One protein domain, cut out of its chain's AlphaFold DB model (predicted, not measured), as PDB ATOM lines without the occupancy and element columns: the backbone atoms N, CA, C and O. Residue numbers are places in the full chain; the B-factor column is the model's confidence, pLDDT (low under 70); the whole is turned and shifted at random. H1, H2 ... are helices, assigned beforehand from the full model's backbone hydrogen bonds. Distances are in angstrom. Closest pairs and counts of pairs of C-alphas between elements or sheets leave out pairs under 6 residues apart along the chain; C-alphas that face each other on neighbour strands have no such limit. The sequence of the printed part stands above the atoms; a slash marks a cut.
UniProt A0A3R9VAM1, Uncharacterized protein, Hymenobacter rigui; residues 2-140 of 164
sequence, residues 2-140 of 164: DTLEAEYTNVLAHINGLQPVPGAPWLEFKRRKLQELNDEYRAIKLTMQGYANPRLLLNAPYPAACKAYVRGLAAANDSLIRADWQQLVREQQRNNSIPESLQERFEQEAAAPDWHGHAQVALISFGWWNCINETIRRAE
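AT A GLANCE: This is residues 2 to 140 of the 164 residues of an uncharacterized protein of Hymenobacter rigui (UniProt A0A3R9VAM1). Two helical hairpins, H1 with H2 and H6 with H7, stand at opposite ends of an elongated model; H8 lies between them, overlapping side by side with part of H2 and crossing H6 steeply. The short helices H3, H4 and H5 fill the space between the end of H2 and H6, along one side of H8. The printed part has 139 residues with eight named helices, H1 to H8 in chain order, and no named strand; the class is all helix. The whole is loose, with a radius of gyration of the C-alphas of 18.4 A and spans of 59 by 32 by 25 A.

HOW THE PARTS SIT: The longest helix, H2, residues 24 to 52, forms a hairpin with H1, residues 2 to 17: they touch, closest at the C-alphas of Tyr 8 and Tyr 41, 6.7 A apart, at a shallow tilt of 5 degrees, opposite ways. With residues 40 to 51 alone, H2 touches the hub, H8, residues 115 to 133, at a shallow tilt of 17 degrees, opposite ways; the closest C-alphas are those of Thr 47 and Trp 129, 7.1 A. H2 also touches H3, residues 54 to 59, at a steep tilt of 49 degrees, closest at the C-alphas of Gly 50 and Leu 57, 5.7 A. H4, residues 64 to 68, touches H8, closest at the C-alphas of Cys 66 and Trp 128, 5.3 A. H5, residues 71 to 75, touches H3, closest at the C-alphas of Arg 55 and Ala 74, 4.6 A. H6, residues 78 to 95, touches H5 at the C-alphas of Gly 72 and Ile 81, the closest at 4.2 A, and H8 at those of Trp 85 and Leu 123, the closest at 6.1 A, with a steep tilt of 52 degrees to H8. H7, residues 99 to 110, forms a hairpin with H6 at a shallow tilt of 17 degrees, closest at the C-alphas of Gln 93 and Pro 99, 4.3 A; it touches H8 only at the corner. H1 is apart from H8. Every O i to N i+4 pair is within hydrogen-bond range in H1, H3, H4, H5, H6 and H7; in H2 24 of 25 are, in H8 12 of 15.

IN THESE COORDINATES: H2 measures 43.0 A from first to last C-alpha, H6 26.0 A, H8 25.3 A, H1 22.4 A and H7 16.8 A. C-alpha 2, where H1 begins, is at (126.896, 229.461, 285.981); H8 ends with C-alpha 133 at (129.806, 208.109, 285.130).

THE WHOLE: The C-alphas farthest apart are those of Pro 22 and Ala 111, 60.3 A. The printed part has no cut and no long link, and no printed residue is under pLDDT 70.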
ATOM      1  N   ASP A   2     128.083 228.781 286.518       82.31
ATOM      2  CA  ASP A   2     126.896 229.461 285.981       82.31
ATOM      3  C   ASP A   2     126.407 228.885 284.640       82.31
ATOM      4  O   ASP A   2     125.214 228.658 284.471       82.31
ATOM      5  N   THR A   3     127.318 228.544 283.719       93.75
ATOM      6  CA  THR A   3     126.961 227.883 282.451       93.75
ATOM      7  C   THR A   3     126.325 226.505 282.659       93.75
ATOM      8  O   THR A   3     125.316 226.210 282.032       93.75
ATOM      9  N   LEU A   4     126.850 225.691 283.587       95.25
ATOM     10  CA  LEU A   4     126.293 224.368 283.906       95.25
ATOM     11  C   LEU A   4     124.888 224.490 284.507       95.25
ATOM     12  O   LEU A   4     124.003 223.704 284.184       95.25
ATOM     13  N   GLU A   5     124.686 225.460 285.401       96.56
ATOM     14  CA  GLU A   5     123.379 225.693 286.021       96.56
ATOM     15  C   GLU A   5     122.357 226.172 284.986       96.56
ATOM     16  O   GLU A   5     121.246 225.646 284.944       96.56
ATOM     17  N   ALA A   6     122.750 227.093 284.102       97.31
ATOM     18  CA  ALA A   6     121.904 227.560 283.010       97.31
ATOM     19  C   ALA A   6     121.534 226.428 282.037       97.31
ATOM     20  O   ALA A   6     120.361 226.264 281.706       97.31
ATOM     21  N   GLU A   7     122.505 225.613 281.614       96.81
ATOM     22  CA  GLU A   7     122.264 224.446 280.756       96.81
ATOM     23  C   GLU A   7     121.316 223.446 281.422       96.81
ATOM     24  O   GLU A   7     120.312 223.058 280.823       96.81
ATOM     25  N   TYR A   8     121.570 223.092 282.685       98.06
ATOM     26  CA  TYR A   8     120.701 222.203 283.452       98.06
ATOM     27  C   TYR A   8     119.268 222.741 283.536       98.06
ATOM     28  O   TYR A   8     118.324 222.006 283.248       98.06
ATOM     29  N   THR A   9     119.081 224.019 283.884       98.12
ATOM     30  CA  THR A   9     117.747 224.633 283.967       98.12
ATOM     31  C   THR A   9     117.043 224.658 282.610       98.12
ATOM     32  O   THR A   9     115.854 224.340 282.545       98.12
ATOM     33  N   ASN A  10     117.761 224.963 281.526       98.06
ATOM     34  CA  ASN A  10     117.203 224.975 280.174       98.06
ATOM     35  C   ASN A  10     116.736 223.580 279.736       98.06
ATOM     36  O   ASN A  10     115.604 223.422 279.274       98.06
ATOM     37  N   VAL A  11     117.570 222.552 279.925       97.69
ATOM     38  CA  VAL A  11     117.221 221.167 279.566       97.69
ATOM     39  C   VAL A  11     116.100 220.639 280.465       97.69
ATOM     40  O   VAL A  11     115.166 220.002 279.975       97.69
ATOM     41  N   LEU A  12     116.124 220.952 281.762       98.31
ATOM     42  CA  LEU A  12     115.064 220.583 282.700       98.31
ATOM     43  C   LEU A  12     113.714 221.183 282.283       98.31
ATOM     44  O   LEU A  12     112.705 220.475 282.258       98.31
ATOM     45  N   ALA A  13     113.689 222.474 281.939       98.12
ATOM     46  CA  ALA A  13     112.490 223.149 281.455       98.12
ATOM     47  C   ALA A  13     111.986 222.526 280.147       98.12
ATOM     48  O   ALA A  13     110.790 222.253 280.022       98.12
ATOM     49  N   HIS A  14     112.897 222.227 279.215       97.50
ATOM     50  CA  HIS A  14     112.568 221.555 277.962       97.50
ATOM     51  C   HIS A  14     111.896 220.197 278.205       97.50
ATOM     52  O   HIS A  14     110.769 219.991 277.758       97.50
ATOM     53  N   ILE A  15     112.524 219.299 278.977       96.56
ATOM     54  CA  ILE A  15     111.969 217.964 279.256       96.56
ATOM     55  C   ILE A  15     110.628 218.074 279.988       96.56
ATOM     56  O   ILE A  15     109.682 217.363 279.646       96.56
ATOM     57  N   ASN A  16     110.501 218.975 280.968       96.94
ATOM     58  CA  ASN A  16     109.239 219.185 281.679       96.94
ATOM     59  C   ASN A  16     108.116 219.661 280.751       96.94
ATOM     60  O   ASN A  16     106.989 219.182 280.894       96.94
ATOM     61  N   GLY A  17     108.430 220.524 279.781       96.81
ATOM     62  CA  GLY A  17     107.486 221.019 278.780       96.81
ATOM     63  C   GLY A  17     107.010 219.963 277.779       96.81
ATOM     64  O   GLY A  17     105.902 220.096 277.256       96.81
ATOM     65  N   LEU A  18     107.782 218.892 277.547       95.44
ATOM     66  CA  LEU A  18     107.394 217.819 276.623       95.44
ATOM     67  C   LEU A  18     106.065 217.178 277.038       95.44
ATOM     68  O   LEU A  18     105.904 216.751 278.183       95.44
ATOM     69  N   GLN A  19     105.146 217.043 276.086       94.75
ATOM     70  CA  GLN A  19     103.889 216.312 276.246       94.75
ATOM     71  C   GLN A  19     104.014 214.972 275.509       94.75
ATOM     72  O   GLN A  19     103.729 214.913 274.313       94.75
ATOM     73  N   PRO A  20     104.528 213.911 276.162       90.62
ATOM     74  CA  PRO A  20     104.648 212.606 275.524       90.62
ATOM     75  C   PRO A  20     103.274 212.048 275.145       90.62
ATOM     76  O   PRO A  20     102.266 212.390 275.767       90.62
ATOM     77  N   VAL A  21     103.254 211.133 274.170       88.19
ATOM     78  CA  VAL A  21     102.046 210.376 273.820       88.19
ATOM     79  C   VAL A  21     101.446 209.776 275.096       88.19
ATOM     80  O   VAL A  21     102.180 209.146 275.869       88.19
ATOM     81  N   PRO A  22     100.136 209.957 275.343       83.44
ATOM     82  CA  PRO A  22      99.487 209.390 276.514       83.44
ATOM     83  C   PRO A  22      99.713 207.876 276.583       83.44
ATOM     84  O   PRO A  22      99.325 207.128 275.689       83.44
ATOM     85  N   GLY A  23     100.376 207.418 277.643       83.44
ATOM     86  CA  GLY A  23     100.712 206.012 277.827       83.44
ATOM     87  C   GLY A  23     101.825 205.821 278.850       83.44
ATOM     88  O   GLY A  23     102.743 206.635 278.954       83.44
ATOM     89  N   ALA A  24     101.748 204.733 279.617       85.06
ATOM     90  CA  ALA A  24     102.699 204.469 280.696       85.06
ATOM     91  C   ALA A  24     104.175 204.430 280.233       85.06
ATOM     92  O   ALA A  24     105.003 205.030 280.917       85.06
ATOM     93  N   PRO A  25     104.541 203.819 279.085       89.56
ATOM     94  CA  PRO A  25     105.953 203.717 278.694       89.56
ATOM     95  C   PRO A  25     106.606 205.057 278.345       89.56
ATOM     96  O   PRO A  25     107.758 205.282 278.708       89.56
ATOM     97  N   TRP A  26     105.874 205.975 277.710       90.69
ATOM     98  CA  TRP A  26     106.382 207.303 277.359       90.69
ATOM     99  C   TRP A  26     106.523 208.217 278.578       90.69
ATOM    100  O   TRP A  26     107.518 208.934 278.712       90.69
ATOM    101  N   LEU A  27     105.556 208.157 279.501       92.75
ATOM    102  CA  LEU A  27     105.621 208.877 280.775       92.75
ATOM    103  C   LEU A  27     106.779 208.372 281.639       92.75
ATOM    104  O   LEU A  27     107.530 209.171 282.202       92.75
ATOM    105  N   GLU A  28     106.967 207.055 281.696       92.44
ATOM    106  CA  GLU A  28     108.088 206.443 282.399       92.44
ATOM    107  C   GLU A  28     109.427 206.806 281.747       92.44
ATOM    108  O   GLU A  28     110.384 207.140 282.445       92.44
ATOM    109  N   PHE A  29     109.507 206.829 280.414       94.06
ATOM    110  CA  PHE A  29     110.713 207.265 279.715       94.06
ATOM    111  C   PHE A  29     111.077 208.718 280.048       94.06
ATOM    112  O   PHE A  29     112.219 208.984 280.429       94.06
ATOM    113  N   LYS A  30     110.098 209.636 280.022       95.12
ATOM    114  CA  LYS A  30     110.280 211.028 280.466       95.12
ATOM    115  C   LYS A  30     110.759 211.098 281.920       95.12
ATOM    116  O   LYS A  30     111.705 211.829 282.211       95.12
ATOM    117  N   ARG A  31     110.164 210.314 282.829       95.31
ATOM    118  CA  ARG A  31     110.584 210.247 284.241       95.31
ATOM    119  C   ARG A  31     112.043 209.804 284.382       95.31
ATOM    120  O   ARG A  31     112.794 210.422 285.134       95.31
ATOM    121  N   ARG A  32     112.459 208.762 283.655       95.94
ATOM    122  CA  ARG A  32     113.846 208.269 283.672       95.94
ATOM    123  C   ARG A  32     114.825 209.287 283.092       95.94
ATOM    124  O   ARG A  32     115.887 209.465 283.671       95.94
ATOM    125  N   LYS A  33     114.456 210.003 282.025       96.44
ATOM    126  CA  LYS A  33     115.277 211.092 281.467       96.44
ATOM    127  C   LYS A  33     115.464 212.253 282.443       96.44
ATOM    128  O   LYS A  33     116.569 212.768 282.566       96.44
ATOM    129  N   LEU A  34     114.422 212.627 283.189       97.38
ATOM    130  CA  LEU A  34     114.546 213.619 284.265       97.38
ATOM    131  C   LEU A  34     115.475 213.137 285.386       97.38
ATOM    132  O   LEU A  34     116.251 213.922 285.924       97.38
ATOM    133  N   GLN A  35     115.400 211.855 285.750       97.25
ATOM    134  CA  GLN A  35     116.302 211.275 286.742       97.25
ATOM    135  C   GLN A  35     117.756 211.284 286.253       97.25
ATOM    136  O   GLN A  35     118.617 211.765 286.983       97.25
ATOM    137  N   GLU A  36     118.009 210.833 285.020       97.12
ATOM    138  CA  GLU A  36     119.330 210.872 284.380       97.12
ATOM    139  C   GLU A  36     119.924 212.287 284.420       97.12
ATOM    140  O   GLU A  36     120.994 212.474 284.993       97.12
ATOM    141  N   LEU A  37     119.188 213.297 283.935       97.69
ATOM    142  CA  LEU A  37     119.631 214.698 283.937       97.69
ATOM    143  C   LEU A  37     120.017 215.190 285.341       97.69
ATOM    144  O   LEU A  37     121.022 215.877 285.525       97.69
ATOM    145  N   ASN A  38     119.205 214.860 286.348       97.31
ATOM    146  CA  ASN A  38     119.464 215.259 287.729       97.31
ATOM    147  C   ASN A  38     120.706 214.568 288.305       97.31
ATOM    148  O   ASN A  38     121.459 215.190 289.059       97.31
ATOM    149  N   ASP A  39     120.897 213.289 287.993       96.69
ATOM    150  CA  ASP A  39     122.044 212.507 288.443       96.69
ATOM    151  C   ASP A  39     123.338 213.034 287.798       96.69
ATOM    152  O   ASP A  39     124.321 213.274 288.507       96.69
ATOM    153  N   GLU A  40     123.309 213.323 286.493       96.81
ATOM    154  CA  GLU A  40     124.415 213.937 285.754       96.81
ATOM    155  C   GLU A  40     124.781 215.318 286.281       96.81
ATOM    156  O   GLU A  40     125.943 215.563 286.599       96.81
ATOM    157  N   TYR A  41     123.805 216.213 286.434       97.56
ATOM    158  CA  TYR A  41     124.060 217.563 286.927       97.56
ATOM    159  C   TYR A  41     124.763 217.542 288.288       97.56
ATOM    160  O   TYR A  41     125.762 218.239 288.488       97.56
ATOM    161  N   ARG A  42     124.295 216.698 289.219       96.75
ATOM    162  CA  ARG A  42     124.933 216.553 290.537       96.75
ATOM    163  C   ARG A  42     126.354 216.001 290.423       96.75
ATOM    164  O   ARG A  42     127.245 216.519 291.095       96.75
ATOM    165  N   ALA A  43     126.572 214.995 289.575       97.25
ATOM    166  CA  ALA A  43     127.883 214.392 289.352       97.25
ATOM    167  C   ALA A  43     128.886 215.387 288.742       97.25
ATOM    168  O   ALA A  43     130.011 215.515 289.236       97.25
ATOM    169  N   ILE A  44     128.476 216.128 287.708       97.31
ATOM    170  CA  ILE A  44     129.307 217.130 287.030       97.31
ATOM    171  C   ILE A  44     129.628 218.269 287.994       97.31
ATOM    172  O   ILE A  44     130.799 218.599 288.183       97.31
ATOM    173  N   LYS A  45     128.615 218.832 288.667       97.81
ATOM    174  CA  LYS A  45     128.802 219.932 289.621       97.81
ATOM    175  C   LYS A  45     129.776 219.551 290.732       97.81
ATOM    176  O   LYS A  45     130.705 220.307 291.014       97.81
ATOM    177  N   LEU A  46     129.603 218.368 291.321       97.88
ATOM    178  CA  LEU A  46     130.513 217.851 292.336       97.88
ATOM    179  C   LEU A  46     131.939 217.690 291.786       97.88
ATOM    180  O   LEU A  46     132.891 218.102 292.442       97.88
ATOM    181  N   THR A  47     132.093 217.125 290.587       97.94
ATOM    182  CA  THR A  47     133.405 216.912 289.952       97.94
ATOM    183  C   THR A  47     134.121 218.237 289.688       97.94
ATOM    184  O   THR A  47     135.292 218.378 290.037       97.94
ATOM    185  N   MET A  48     133.410 219.251 289.181       97.50
ATOM    186  CA  MET A  48     133.942 220.609 289.006       97.50
ATOM    187  C   MET A  48     134.392 221.225 290.335       97.50
ATOM    188  O   MET A  48     135.470 221.808 290.414       97.50
ATOM    189  N   GLN A  49     133.596 221.080 291.397       97.81
ATOM    190  CA  GLN A  49     133.974 221.538 292.738       97.81
ATOM    191  C   GLN A  49     135.182 220.766 293.291       97.81
ATOM    192  O   GLN A  49     136.007 221.331 294.011       97.81
ATOM    193  N   GLY A  50     135.317 219.492 292.922       97.88
ATOM    194  CA  GLY A  50     136.418 218.617 293.306       97.88
ATOM    195  C   GLY A  50     137.792 219.068 292.820       97.88
ATOM    196  O   GLY A  50     138.776 218.830 293.516       97.88
ATOM    197  N   TYR A  51     137.871 219.779 291.693       97.69
ATOM    198  CA  TYR A  51     139.121 220.399 291.242       97.69
ATOM    199  C   TYR A  51     139.642 221.452 292.225       97.69
ATOM    200  O   TYR A  51     140.844 221.550 292.450       97.69
ATOM    201  N   ALA A  52     138.748 222.215 292.854       97.31
ATOM    202  CA  ALA A  52     139.134 223.176 293.884       97.31
ATOM    203  C   ALA A  52     139.290 222.516 295.265       97.31
ATOM    204  O   ALA A  52     140.119 222.938 296.067       97.31
ATOM    205  N   ASN A  53     138.486 221.490 295.561       98.00
ATOM    206  CA  ASN A  53     138.497 220.801 296.848       98.00
ATOM    207  C   ASN A  53     138.248 219.285 296.697       98.00
ATOM    208  O   ASN A  53     137.104 218.827 296.813       98.00
ATOM    209  N   PRO A  54     139.311 218.476 296.530       98.19
ATOM    210  CA  PRO A  54     139.193 217.029 296.328       98.19
ATOM    211  C   PRO A  54     138.542 216.269 297.494       98.19
ATOM    212  O   PRO A  54     138.021 215.168 297.308       98.19
ATOM    213  N   ARG A  55     138.495 216.852 298.704       98.31
ATOM    214  CA  ARG A  55     137.801 216.242 299.854       98.31
ATOM    215  C   ARG A  55     136.296 216.113 299.629       98.31
ATOM    216  O   ARG A  55     135.684 215.208 300.193       98.31
ATOM    217  N   LEU A  56     135.703 216.978 298.800       98.31
ATOM    218  CA  LEU A  56     134.295 216.857 298.412       98.31
ATOM    219  C   LEU A  56     134.041 215.540 297.672       98.31
ATOM    220  O   LEU A  56     133.063 214.858 297.967       98.31
ATOM    221  N   LEU A  57     134.959 215.144 296.784       98.31
ATOM    222  CA  LEU A  57     134.873 213.886 296.037       98.31
ATOM    223  C   LEU A  57     135.023 212.680 296.973       98.31
ATOM    224  O   LEU A  57     134.215 211.752 296.945       98.31
ATOM    225  N   LEU A  58     136.003 212.726 297.881       98.00
ATOM    226  CA  LEU A  58     136.247 211.654 298.852       98.00
ATOM    227  C   LEU A  58     135.030 211.388 299.765       98.00
ATOM    228  O   LEU A  58     134.727 210.237 300.089       98.00
ATOM    229  N   ASN A  59     134.307 212.440 300.151       97.62
ATOM    230  CA  ASN A  59     133.162 212.350 301.063       97.62
ATOM    231  C   ASN A  59     131.818 212.105 300.361       97.62
ATOM    232  O   ASN A  59     130.815 211.860 301.028       97.62
ATOM    233  N   ALA A  60     131.777 212.142 299.030       96.69
ATOM    234  CA  ALA A  60     130.543 212.004 298.272       96.69
ATOM    235  C   ALA A  60     129.935 210.586 298.365       96.69
ATOM    236  O   ALA A  60     130.652 209.618 298.640       96.69
ATOM    237  N   PRO A  61     128.627 210.412 298.111       95.44
ATOM    238  CA  PRO A  61     127.939 209.121 298.221       95.44
ATOM    239  C   PRO A  61     128.169 208.204 297.000       95.44
ATOM    240  O   PRO A  61     127.249 207.544 296.532       95.44
ATOM    241  N   TYR A  62     129.397 208.162 296.478       95.69
ATOM    242  CA  TYR A  62     129.803 207.285 295.374       95.69
ATOM    243  C   TYR A  62     130.572 206.056 295.884       95.69
ATOM    244  O   TYR A  62     131.063 206.067 297.023       95.69
ATOM    245  N   PRO A  63     130.696 204.990 295.068       96.56
ATOM    246  CA  PRO A  63     131.409 203.778 295.454       96.56
ATOM    247  C   PRO A  63     132.823 204.046 295.978       96.56
ATOM    248  O   PRO A  63     133.551 204.905 295.477       96.56
ATOM    249  N   ALA A  64     133.245 203.256 296.969       95.88
ATOM    250  CA  ALA A  64     134.585 203.350 297.550       95.88
ATOM    251  C   ALA A  64     135.711 203.135 296.522       95.88
ATOM    252  O   ALA A  64     136.798 203.682 296.708       95.88
ATOM    253  N   ALA A  65     135.436 202.383 295.450       95.44
ATOM    254  CA  ALA A  65     136.348 202.202 294.324       95.44
ATOM    255  C   ALA A  65     136.645 203.534 293.614       95.44
ATOM    256  O   ALA A  65     137.806 203.900 293.492       95.44
ATOM    257  N   CYS A  66     135.623 204.329 293.272       96.88
ATOM    258  CA  CYS A  66     135.821 205.631 292.616       96.88
ATOM    259  C   CYS A  66     136.586 206.617 293.501       96.88
ATOM    260  O   CYS A  66     137.396 207.410 293.025       96.88
ATOM    261  N   LYS A  67     136.377 206.536 294.820       97.19
ATOM    262  CA  LYS A  67     137.091 207.366 295.794       97.19
ATOM    263  C   LYS A  67     138.591 207.092 295.833       97.19
ATOM    264  O   LYS A  67     139.322 207.968 296.281       97.19
ATOM    265  N   ALA A  68     139.049 205.911 295.411       96.38
ATOM    266  CA  ALA A  68     140.467 205.566 295.430       96.38
ATOM    267  C   ALA A  68     141.305 206.554 294.605       96.38
ATOM    268  O   ALA A  68     142.350 206.972 295.083       96.38
ATOM    269  N   TYR A  69     140.791 207.029 293.465       98.00
ATOM    270  CA  TYR A  69     141.494 207.971 292.586       98.00
ATOM    271  C   TYR A  69     141.725 209.364 293.185       98.00
ATOM    272  O   TYR A  69     142.517 210.135 292.663       98.00
ATOM    273  N   VAL A  70     141.027 209.732 294.261       97.81
ATOM    274  CA  VAL A  70     141.090 211.091 294.832       97.81
ATOM    275  C   VAL A  70     141.645 211.108 296.254       97.81
ATOM    276  O   VAL A  70     141.675 212.167 296.882       97.81
ATOM    277  N   ARG A  71     142.094 209.961 296.784       97.50
ATOM    278  CA  ARG A  71     142.599 209.854 298.163       97.50
ATOM    279  C   ARG A  71     143.860 210.679 298.365       97.50
ATOM    280  O   ARG A  71     143.887 211.488 299.293       97.50
ATOM    281  N   GLY A  72     144.863 210.516 297.503       98.25
ATOM    282  CA  GLY A  72     146.094 211.298 297.568       98.25
ATOM    283  C   GLY A  72     145.830 212.798 297.458       98.25
ATOM    284  O   GLY A  72     146.333 213.572 298.273       98.25
ATOM    285  N   LEU A  73     144.959 213.195 296.521       98.50
ATOM    286  CA  LEU A  73     144.566 214.593 296.312       98.50
ATOM    287  C   LEU A  73     143.867 215.185 297.548       98.50
ATOM    288  O   LEU A  73     144.199 216.279 297.992       98.50
ATOM    289  N   ALA A  74     142.920 214.461 298.150       98.31
ATOM    290  CA  ALA A  74     142.187 214.915 299.335       98.31
ATOM    291  C   ALA A  74     143.067 215.005 300.597       98.31
ATOM    292  O   ALA A  74     142.801 215.826 301.488       98.31
ATOM    293  N   ALA A  75     144.097 214.160 300.668       98.00
ATOM    294  CA  ALA A  75     145.093 214.144 301.732       98.00
ATOM    295  C   ALA A  75     146.232 215.156 301.522       98.00
ATOM    296  O   ALA A  75     147.008 215.354 302.455       98.00
ATOM    297  N   ALA A  76     146.331 215.782 300.340       97.44
ATOM    298  CA  ALA A  76     147.470 216.609 299.930       97.44
ATOM    299  C   ALA A  76     148.818 215.888 300.145       97.44
ATOM    300  O   ALA A  76     149.752 216.438 300.725       97.44
ATOM    301  N   ASN A  77     148.887 214.616 299.738       98.38
ATOM    302  CA  ASN A  77     150.062 213.767 299.924       98.38
ATOM    303  C   ASN A  77     150.644 213.346 298.571       98.38
ATOM    304  O   ASN A  77     150.080 212.490 297.891       98.38
ATOM    305  N   ASP A  78     151.800 213.903 298.222       98.12
ATOM    306  CA  ASP A  78     152.439 213.705 296.918       98.12
ATOM    307  C   ASP A  78     152.744 212.242 296.594       98.12
ATOM    308  O   ASP A  78     152.538 211.797 295.463       98.12
ATOM    309  N   SER A  79     153.209 211.466 297.576       97.88
ATOM    310  CA  SER A  79     153.499 210.044 297.376       97.88
ATOM    311  C   SER A  79     152.229 209.256 297.056       97.88
ATOM    312  O   SER A  79     152.250 208.403 296.170       97.88
ATOM    313  N   LEU A  80     151.118 209.568 297.731       98.12
ATOM    314  CA  LEU A  80     149.821 208.961 297.441       98.12
ATOM    315  C   LEU A  80     149.267 209.425 296.092       98.12
ATOM    316  O   LEU A  80     148.792 208.589 295.336       98.12
ATOM    317  N   ILE A  81     149.389 210.711 295.744       98.62
ATOM    318  CA  ILE A  81     148.950 211.229 294.435       98.62
ATOM    319  C   ILE A  81     149.665 210.485 293.303       98.62
ATOM    320  O   ILE A  81     149.024 210.033 292.355       98.62
ATOM    321  N   ARG A  82     150.986 210.308 293.409       97.94
ATOM    322  CA  ARG A  82     151.764 209.569 292.405       97.94
ATOM    323  C   ARG A  82     151.370 208.095 292.343       97.94
ATOM    324  O   ARG A  82     151.265 207.554 291.246       97.94
ATOM    325  N   ALA A  83     151.130 207.456 293.488       97.75
ATOM    326  CA  ALA A  83     150.697 206.062 293.535       97.75
ATOM    327  C   ALA A  83     149.306 205.864 292.904       97.75
ATOM    328  O   ALA A  83     149.135 204.957 292.086       97.75
ATOM    329  N   ASP A  84     148.347 206.733 293.238       98.00
ATOM    330  CA  ASP A  84     146.994 206.735 292.675       98.00
ATOM    331  C   ASP A  84     147.052 206.951 291.150       98.00
ATOM    332  O   ASP A  84     146.400 206.234 290.387       98.00
ATOM    333  N   TRP A  85     147.882 207.892 290.680       98.31
ATOM    334  CA  TRP A  85     148.014 208.197 289.251       98.31
ATOM    335  C   TRP A  85     148.671 207.053 288.477       98.31
ATOM    336  O   TRP A  85     148.175 206.645 287.428       98.31
ATOM    337  N   GLN A  86     149.729 206.454 289.021       96.75
ATOM    338  CA  GLN A  86     150.367 205.296 288.402       96.75
ATOM    339  C   GLN A  86     149.423 204.082 288.353       96.75
ATOM    340  O   GLN A  86     149.463 203.300 287.403       96.75
ATOM    341  N   GLN A  87     148.562 203.908 289.361       96.25
ATOM    342  CA  GLN A  87     147.528 202.872 289.341       96.25
ATOM    343  C   GLN A  87     146.521 203.105 288.213       96.25
ATOM    344  O   GLN A  87     146.238 202.168 287.468       96.25
ATOM    345  N   LEU A  88     146.051 204.343 288.039       96.88
ATOM    346  CA  LEU A  88     145.177 204.712 286.927       96.88
ATOM    347  C   LEU A  88     145.823 204.405 285.566       96.88
ATOM    348  O   LEU A  88     145.168 203.830 284.700       96.88
ATOM    349  N   VAL A  89     147.106 204.731 285.377       96.38
ATOM    350  CA  VAL A  89     147.833 204.422 284.131       96.38
ATOM    351  C   VAL A  89     147.830 202.917 283.863       96.38
ATOM    352  O   VAL A  89     147.450 202.495 282.772       96.38
ATOM    353  N   ARG A  90     148.150 202.088 284.868       94.38
ATOM    354  CA  ARG A  90     148.122 200.619 284.731       94.38
ATOM    355  C   ARG A  90     146.744 200.080 284.352       94.38
ATOM    356  O   ARG A  90     146.650 199.108 283.608       94.38
ATOM    357  N   GLU A  91     145.679 200.668 284.886       93.88
ATOM    358  CA  GLU A  91     144.303 200.291 284.552       93.88
ATOM    359  C   GLU A  91     143.955 200.686 283.114       93.88
ATOM    360  O   GLU A  91     143.451 199.860 282.355       93.88
ATOM    361  N   GLN A  92     144.299 201.906 282.702       92.56
ATOM    362  CA  GLN A  92     144.077 202.376 281.335       92.56
ATOM    363  C   GLN A  92     144.854 201.551 280.307       92.56
ATOM    364  O   GLN A  92     144.317 201.243 279.247       92.56
ATOM    365  N   GLN A  93     146.082 201.137 280.617       92.12
ATOM    366  CA  GLN A  93     146.875 200.270 279.743       92.12
ATOM    367  C   GLN A  93     146.228 198.907 279.490       92.12
ATOM    368  O   GLN A  93     146.392 198.347 278.411       92.12
ATOM    369  N   ARG A  94     145.479 198.362 280.457       89.81
ATOM    370  CA  ARG A  94     144.770 197.082 280.280       89.81
ATOM    371  C   ARG A  94     143.555 197.204 279.366       89.81
ATOM    372  O   ARG A  94     143.173 196.219 278.745       89.81
ATOM    373  N   ASN A  95     142.961 198.391 279.311       84.06
ATOM    374  CA  ASN A  95     141.671 198.620 278.669       84.06
ATOM    375  C   ASN A  95     141.783 199.377 277.332       84.06
ATOM    376  O   ASN A  95     140.798 199.446 276.604       84.06
ATOM    377  N   ASN A  96     142.955 199.930 276.995       80.69
ATOM    378  CA  ASN A  96     143.177 200.728 275.786       80.69
ATOM    379  C   ASN A  96     144.115 200.042 274.785       80.69
ATOM    380  O   ASN A  96     145.069 199.365 275.156       80.69
ATOM    381  N   SER A  97     143.902 200.317 273.496       75.94
ATOM    382  CA  SER A  97     144.632 199.688 272.386       75.94
ATOM    383  C   SER A  97     146.081 200.168 272.181       75.94
ATOM    384  O   SER A  97     146.750 199.649 271.293       75.94
ATOM    385  N   ILE A  98     146.573 201.158 272.947       79.06
ATOM    386  CA  ILE A  98     147.937 201.723 272.809       79.06
ATOM    387  C   ILE A  98     148.586 201.957 274.196       79.06
ATOM    388  O   ILE A  98     148.762 203.103 274.625       79.06
ATOM    389  N   PRO A  99     148.927 200.886 274.938       82.00
ATOM    390  CA  PRO A  99     149.382 200.977 276.329       82.00
ATOM    391  C   PRO A  99     150.732 201.687 276.518       82.00
ATOM    392  O   PRO A  99     150.934 202.345 277.538       82.00
ATOM    393  N   GLU A 100     151.651 201.591 275.557       87.56
ATOM    394  CA  GLU A 100     152.996 202.187 275.651       87.56
ATOM    395  C   GLU A 100     152.928 203.720 275.715       87.56
ATOM    396  O   GLU A 100     153.494 204.333 276.618       87.56
ATOM    397  N   SER A 101     152.098 204.330 274.861       89.88
ATOM    398  CA  SER A 101     151.906 205.788 274.817       89.88
ATOM    399  C   SER A 101     151.374 206.394 276.125       89.88
ATOM    400  O   SER A 101     151.614 207.566 276.418       89.88
ATOM    401  N   LEU A 102     150.652 205.606 276.932       91.38
ATOM    402  CA  LEU A 102     150.135 206.044 278.232       91.38
ATOM    403  C   LEU A 102     151.240 206.098 279.288       91.38
ATOM    404  O   LEU A 102     151.254 207.016 280.107       91.38
ATOM    405  N   GLN A 103     152.166 205.134 279.256       93.31
ATOM    406  CA  GLN A 103     153.305 205.108 280.169       93.31
ATOM    407  C   GLN A 103     154.275 206.246 279.861       93.31
ATOM    408  O   GLN A 103     154.663 206.969 280.772       93.31
ATOM    409  N   GLU A 104     154.607 206.446 278.585       94.56
ATOM    410  CA  GLU A 104     155.496 207.530 278.153       94.56
ATOM    411  C   GLU A 104     154.941 208.903 278.548       94.56
ATOM    412  O   GLU A 104     155.659 209.729 279.113       94.56
ATOM    413  N   ARG A 105     153.636 209.130 278.330       94.38
ATOM    414  CA  ARG A 105     152.975 210.369 278.759       94.38
ATOM    415  C   ARG A 105     153.053 210.553 280.269       94.38
ATOM    416  O   ARG A 105     153.396 211.639 280.723       94.38
ATOM    417  N   PHE A 106     152.753 209.507 281.040       96.25
ATOM    418  CA  PHE A 106     152.857 209.566 282.496       96.25
ATOM    419  C   PHE A 106     154.272 209.931 282.945       96.25
ATOM    420  O   PHE A 106     154.425 210.813 283.780       96.25
ATOM    421  N   GLU A 107     155.303 209.294 282.395       96.50
ATOM    422  CA  GLU A 107     156.697 209.565 282.761       96.50
ATOM    423  C   GLU A 107     157.108 211.001 282.432       96.50
ATOM    424  O   GLU A 107     157.714 211.676 283.269       96.50
ATOM    425  N   GLN A 108     156.721 211.492 281.251       97.56
ATOM    426  CA  GLN A 108     156.973 212.864 280.829       97.56
ATOM    427  C   GLN A 108     156.288 213.880 281.756       97.56
ATOM    428  O   GLN A 108     156.935 214.802 282.253       97.56
ATOM    429  N   GLU A 109     154.990 213.714 282.009       97.81
ATOM    430  CA  GLU A 109     154.202 214.640 282.828       97.81
ATOM    431  C   GLU A 109     154.573 214.550 284.318       97.81
ATOM    432  O   GLU A 109     154.591 215.559 285.023       97.81
ATOM    433  N   ALA A 110     154.928 213.364 284.820       96.88
ATOM    434  CA  ALA A 110     155.339 213.163 286.208       96.88
ATOM    435  C   ALA A 110     156.709 213.779 286.533       96.88
ATOM    436  O   ALA A 110     156.989 214.028 287.716       96.88
ATOM    437  N   ALA A 111     157.545 214.001 285.512       97.44
ATOM    438  CA  ALA A 111     158.828 214.694 285.600       97.44
ATOM    439  C   ALA A 111     158.710 216.218 285.394       97.44
ATOM    440  O   ALA A 111     159.680 216.940 285.633       97.44
ATOM    441  N   ALA A 112     157.546 216.718 284.964       97.62
ATOM    442  CA  ALA A 112     157.332 218.138 284.722       97.62
ATOM    443  C   ALA A 112     157.293 218.953 286.036       97.62
ATOM    444  O   ALA A 112     156.859 218.444 287.075       97.62
ATOM    445  N   PRO A 113     157.702 220.238 286.023       97.25
ATOM    446  CA  PRO A 113     157.611 221.105 287.201       97.25
ATOM    447  C   PRO A 113     156.186 221.242 287.761       97.25
ATOM    448  O   PRO A 113     156.004 221.378 288.969       97.25
ATOM    449  N   ASP A 114     155.177 221.174 286.894       96.75
ATOM    450  CA  ASP A 114     153.747 221.285 287.187       96.75
ATOM    451  C   ASP A 114     153.029 219.922 287.222       96.75
ATOM    452  O   ASP A 114     151.805 219.855 287.087       96.75
ATOM    453  N   TRP A 115     153.763 218.832 287.484       98.12
ATOM    454  CA  TRP A 115     153.238 217.458 287.538       98.12
ATOM    455  C   TRP A 115     151.972 217.301 288.397       98.12
ATOM    456  O   TRP A 115     151.136 216.445 288.114       98.12
ATOM    457  N   HIS A 116     151.803 218.114 289.447       98.00
ATOM    458  CA  HIS A 116     150.619 218.064 290.306       98.00
ATOM    459  C   HIS A 116     149.342 218.430 289.531       98.00
ATOM    460  O   HIS A 116     148.290 217.833 289.758       98.00
ATOM    461  N   GLY A 117     149.422 219.384 288.596       98.06
ATOM    462  CA  GLY A 117     148.309 219.747 287.718       98.06
ATOM    463  C   GLY A 117     147.936 218.600 286.781       98.06
ATOM    464  O   GLY A 117     146.765 218.227 286.704       98.06
ATOM    465  N   HIS A 118     148.936 217.974 286.156       98.25
ATOM    466  CA  HIS A 118     148.742 216.783 285.321       98.25
ATOM    467  C   HIS A 118     148.094 215.636 286.103       98.25
ATOM    468  O   HIS A 118     147.071 215.094 285.680       98.25
ATOM    469  N   ALA A 119     148.622 215.325 287.291       98.44
ATOM    470  CA  ALA A 119     148.075 214.293 288.163       98.44
ATOM    471  C   ALA A 119     146.623 214.592 288.557       98.44
ATOM    472  O   ALA A 119     145.771 213.707 288.499       98.44
ATOM    473  N   GLN A 120     146.317 215.840 288.926       98.56
ATOM    474  CA  GLN A 120     144.965 216.243 289.301       98.56
ATOM    475  C   GLN A 120     143.980 216.078 288.139       98.56
ATOM    476  O   GLN A 120     142.907 215.501 288.330       98.56
ATOM    477  N   VAL A 121     144.342 216.543 286.941       98.31
ATOM    478  CA  VAL A 121     143.516 216.374 285.738       98.31
ATOM    479  C   VAL A 121     143.311 214.897 285.439       98.31
ATOM    480  O   VAL A 121     142.172 214.485 285.218       98.31
ATOM    481  N   ALA A 122     144.371 214.089 285.485       98.06
ATOM    482  CA  ALA A 122     144.285 212.670 285.174       98.06
ATOM    483  C   ALA A 122     143.375 211.918 286.155       98.06
ATOM    484  O   ALA A 122     142.439 211.221 285.753       98.06
ATOM    485  N   LEU A 123     143.613 212.106 287.451       98.62
ATOM    486  CA  LEU A 123     142.875 211.444 288.518       98.62
ATOM    487  C   LEU A 123     141.406 211.864 288.566       98.62
ATOM    488  O   LEU A 123     140.544 211.006 288.751       98.62
ATOM    489  N   ILE A 124     141.099 213.151 288.373       98.62
ATOM    490  CA  ILE A 124     139.714 213.634 288.425       98.62
ATOM    491  C   ILE A 124     138.967 213.340 287.112       98.62
ATOM    492  O   ILE A 124     137.848 212.830 287.165       98.62
ATOM    493  N   SER A 125     139.563 213.611 285.945       97.12
ATOM    494  CA  SER A 125     138.888 213.437 284.641       97.12
ATOM    495  C   SER A 125     138.783 211.991 284.188       97.12
ATOM    496  O   SER A 125     137.798 211.628 283.555       97.12
ATOM    497  N   PHE A 126     139.796 211.165 284.454       95.88
ATOM    498  CA  PHE A 126     139.835 209.809 283.901       95.88
ATOM    499  C   PHE A 126     139.702 208.716 284.954       95.88
ATOM    500  O   PHE A 126     139.231 207.635 284.622       95.88
ATOM    501  N   GLY A 127     140.097 208.973 286.201       97.31
ATOM    502  CA  GLY A 127     139.854 208.047 287.306       97.31
ATOM    503  C   GLY A 127     138.454 208.235 287.880       97.31
ATOM    504  O   GLY A 127     137.532 207.462 287.616       97.31
ATOM    505  N   TRP A 128     138.286 209.309 288.651       98.31
ATOM    506  CA  TRP A 128     137.046 209.639 289.345       98.31
ATOM    507  C   TRP A 128     135.848 209.739 288.398       98.31
ATOM    508  O   TRP A 128     134.863 209.033 288.608       98.31
ATOM    509  N   TRP A 129     135.922 210.594 287.370       97.88
ATOM    510  CA  TRP A 129     134.777 210.874 286.501       97.88
ATOM    511  C   TRP A 129     134.315 209.644 285.723       97.88
ATOM    512  O   TRP A 129     133.127 209.334 285.762       97.88
ATOM    513  N   ASN A 130     135.228 208.899 285.092       95.56
ATOM    514  CA  ASN A 130     134.858 207.671 284.383       95.56
ATOM    515  C   ASN A 130     134.186 206.665 285.326       95.56
ATOM    516  O   ASN A 130     133.120 206.149 285.002       95.56
ATOM    517  N   CYS A 131     134.742 206.471 286.527       96.44
ATOM    518  CA  CYS A 131     134.169 205.558 287.512       96.44
ATOM    519  C   CYS A 131     132.763 205.979 287.964       96.44
ATOM    520  O   CYS A 131     131.861 205.147 288.033       96.44
ATOM    521  N   ILE A 132     132.534 207.262 288.272       97.06
ATOM    522  CA  ILE A 132     131.193 207.691 288.696       97.06
ATOM    523  C   ILE A 132     130.207 207.762 287.530       97.06
ATOM    524  O   ILE A 132     129.020 207.527 287.743       97.06
ATOM    525  N   ASN A 133     130.663 208.048 286.310       95.00
ATOM    526  CA  ASN A 133     129.806 208.109 285.130       95.00
ATOM    527  C   ASN A 133     129.166 206.743 284.833       95.00
ATOM    528  O   ASN A 133     127.994 206.687 284.479       95.00
ATOM    529  N   GLU A 134     129.877 205.641 285.091       93.56
ATOM    530  CA  GLU A 134     129.320 204.280 285.015       93.56
ATOM    531  C   GLU A 134     128.178 204.029 286.017       93.56
ATOM    532  O   GLU A 134     127.347 203.145 285.815       93.56
ATOM    533  N   THR A 135     128.098 204.813 287.098       93.75
ATOM    534  CA  THR A 135     127.012 204.699 288.089       93.75
ATOM    535  C   THR A 135     125.736 205.434 287.670       93.75
ATOM    536  O   THR A 135     124.675 205.203 288.258       93.75
ATOM    537  N   ILE A 136     125.815 206.306 286.659       93.94
ATOM    538  CA  ILE A 136     124.687 207.095 286.164       93.94
ATOM    539  C   ILE A 136     123.820 206.209 285.270       93.94
ATOM    540  O   ILE A 136     124.259 205.689 284.244       93.94
ATOM    541  N   ARG A 137     122.548 206.045 285.647       91.75
ATOM    542  CA  ARG A 137     121.602 205.230 284.878       91.75
ATOM    543  C   ARG A 137     121.124 205.993 283.646       91.75
ATOM    544  O   ARG A 137     120.259 206.858 283.751       91.75
ATOM    545  N   ARG A 138     121.654 205.613 282.485       92.75
ATOM    546  CA  ARG A 138     121.243 206.132 281.176       92.75
ATOM    547  C   ARG A 138     119.828 205.683 280.833       92.75
ATOM    548  O   ARG A 138     119.514 204.491 280.864       92.75
ATOM    549  N   ALA A 139     118.950 206.635 280.536       92.19
ATOM    550  CA  ALA A 139     117.597 206.343 280.099       92.19
ATOM    551  C   ALA A 139     117.601 206.105 278.586       92.19
ATOM    552  O   ALA A 139     117.350 207.019 277.811       92.19
ATOM    553  N   GLU A 140     117.867 204.881 278.149       90.38
ATOM    554  CA  GLU A 140     117.817 204.553 276.721       90.38
ATOM    555  C   GLU A 140     116.402 204.148 276.272       90.38
ATOM    556  O   GLU A 140     115.636 203.564 277.061       90.38
TER     557      GLU A 140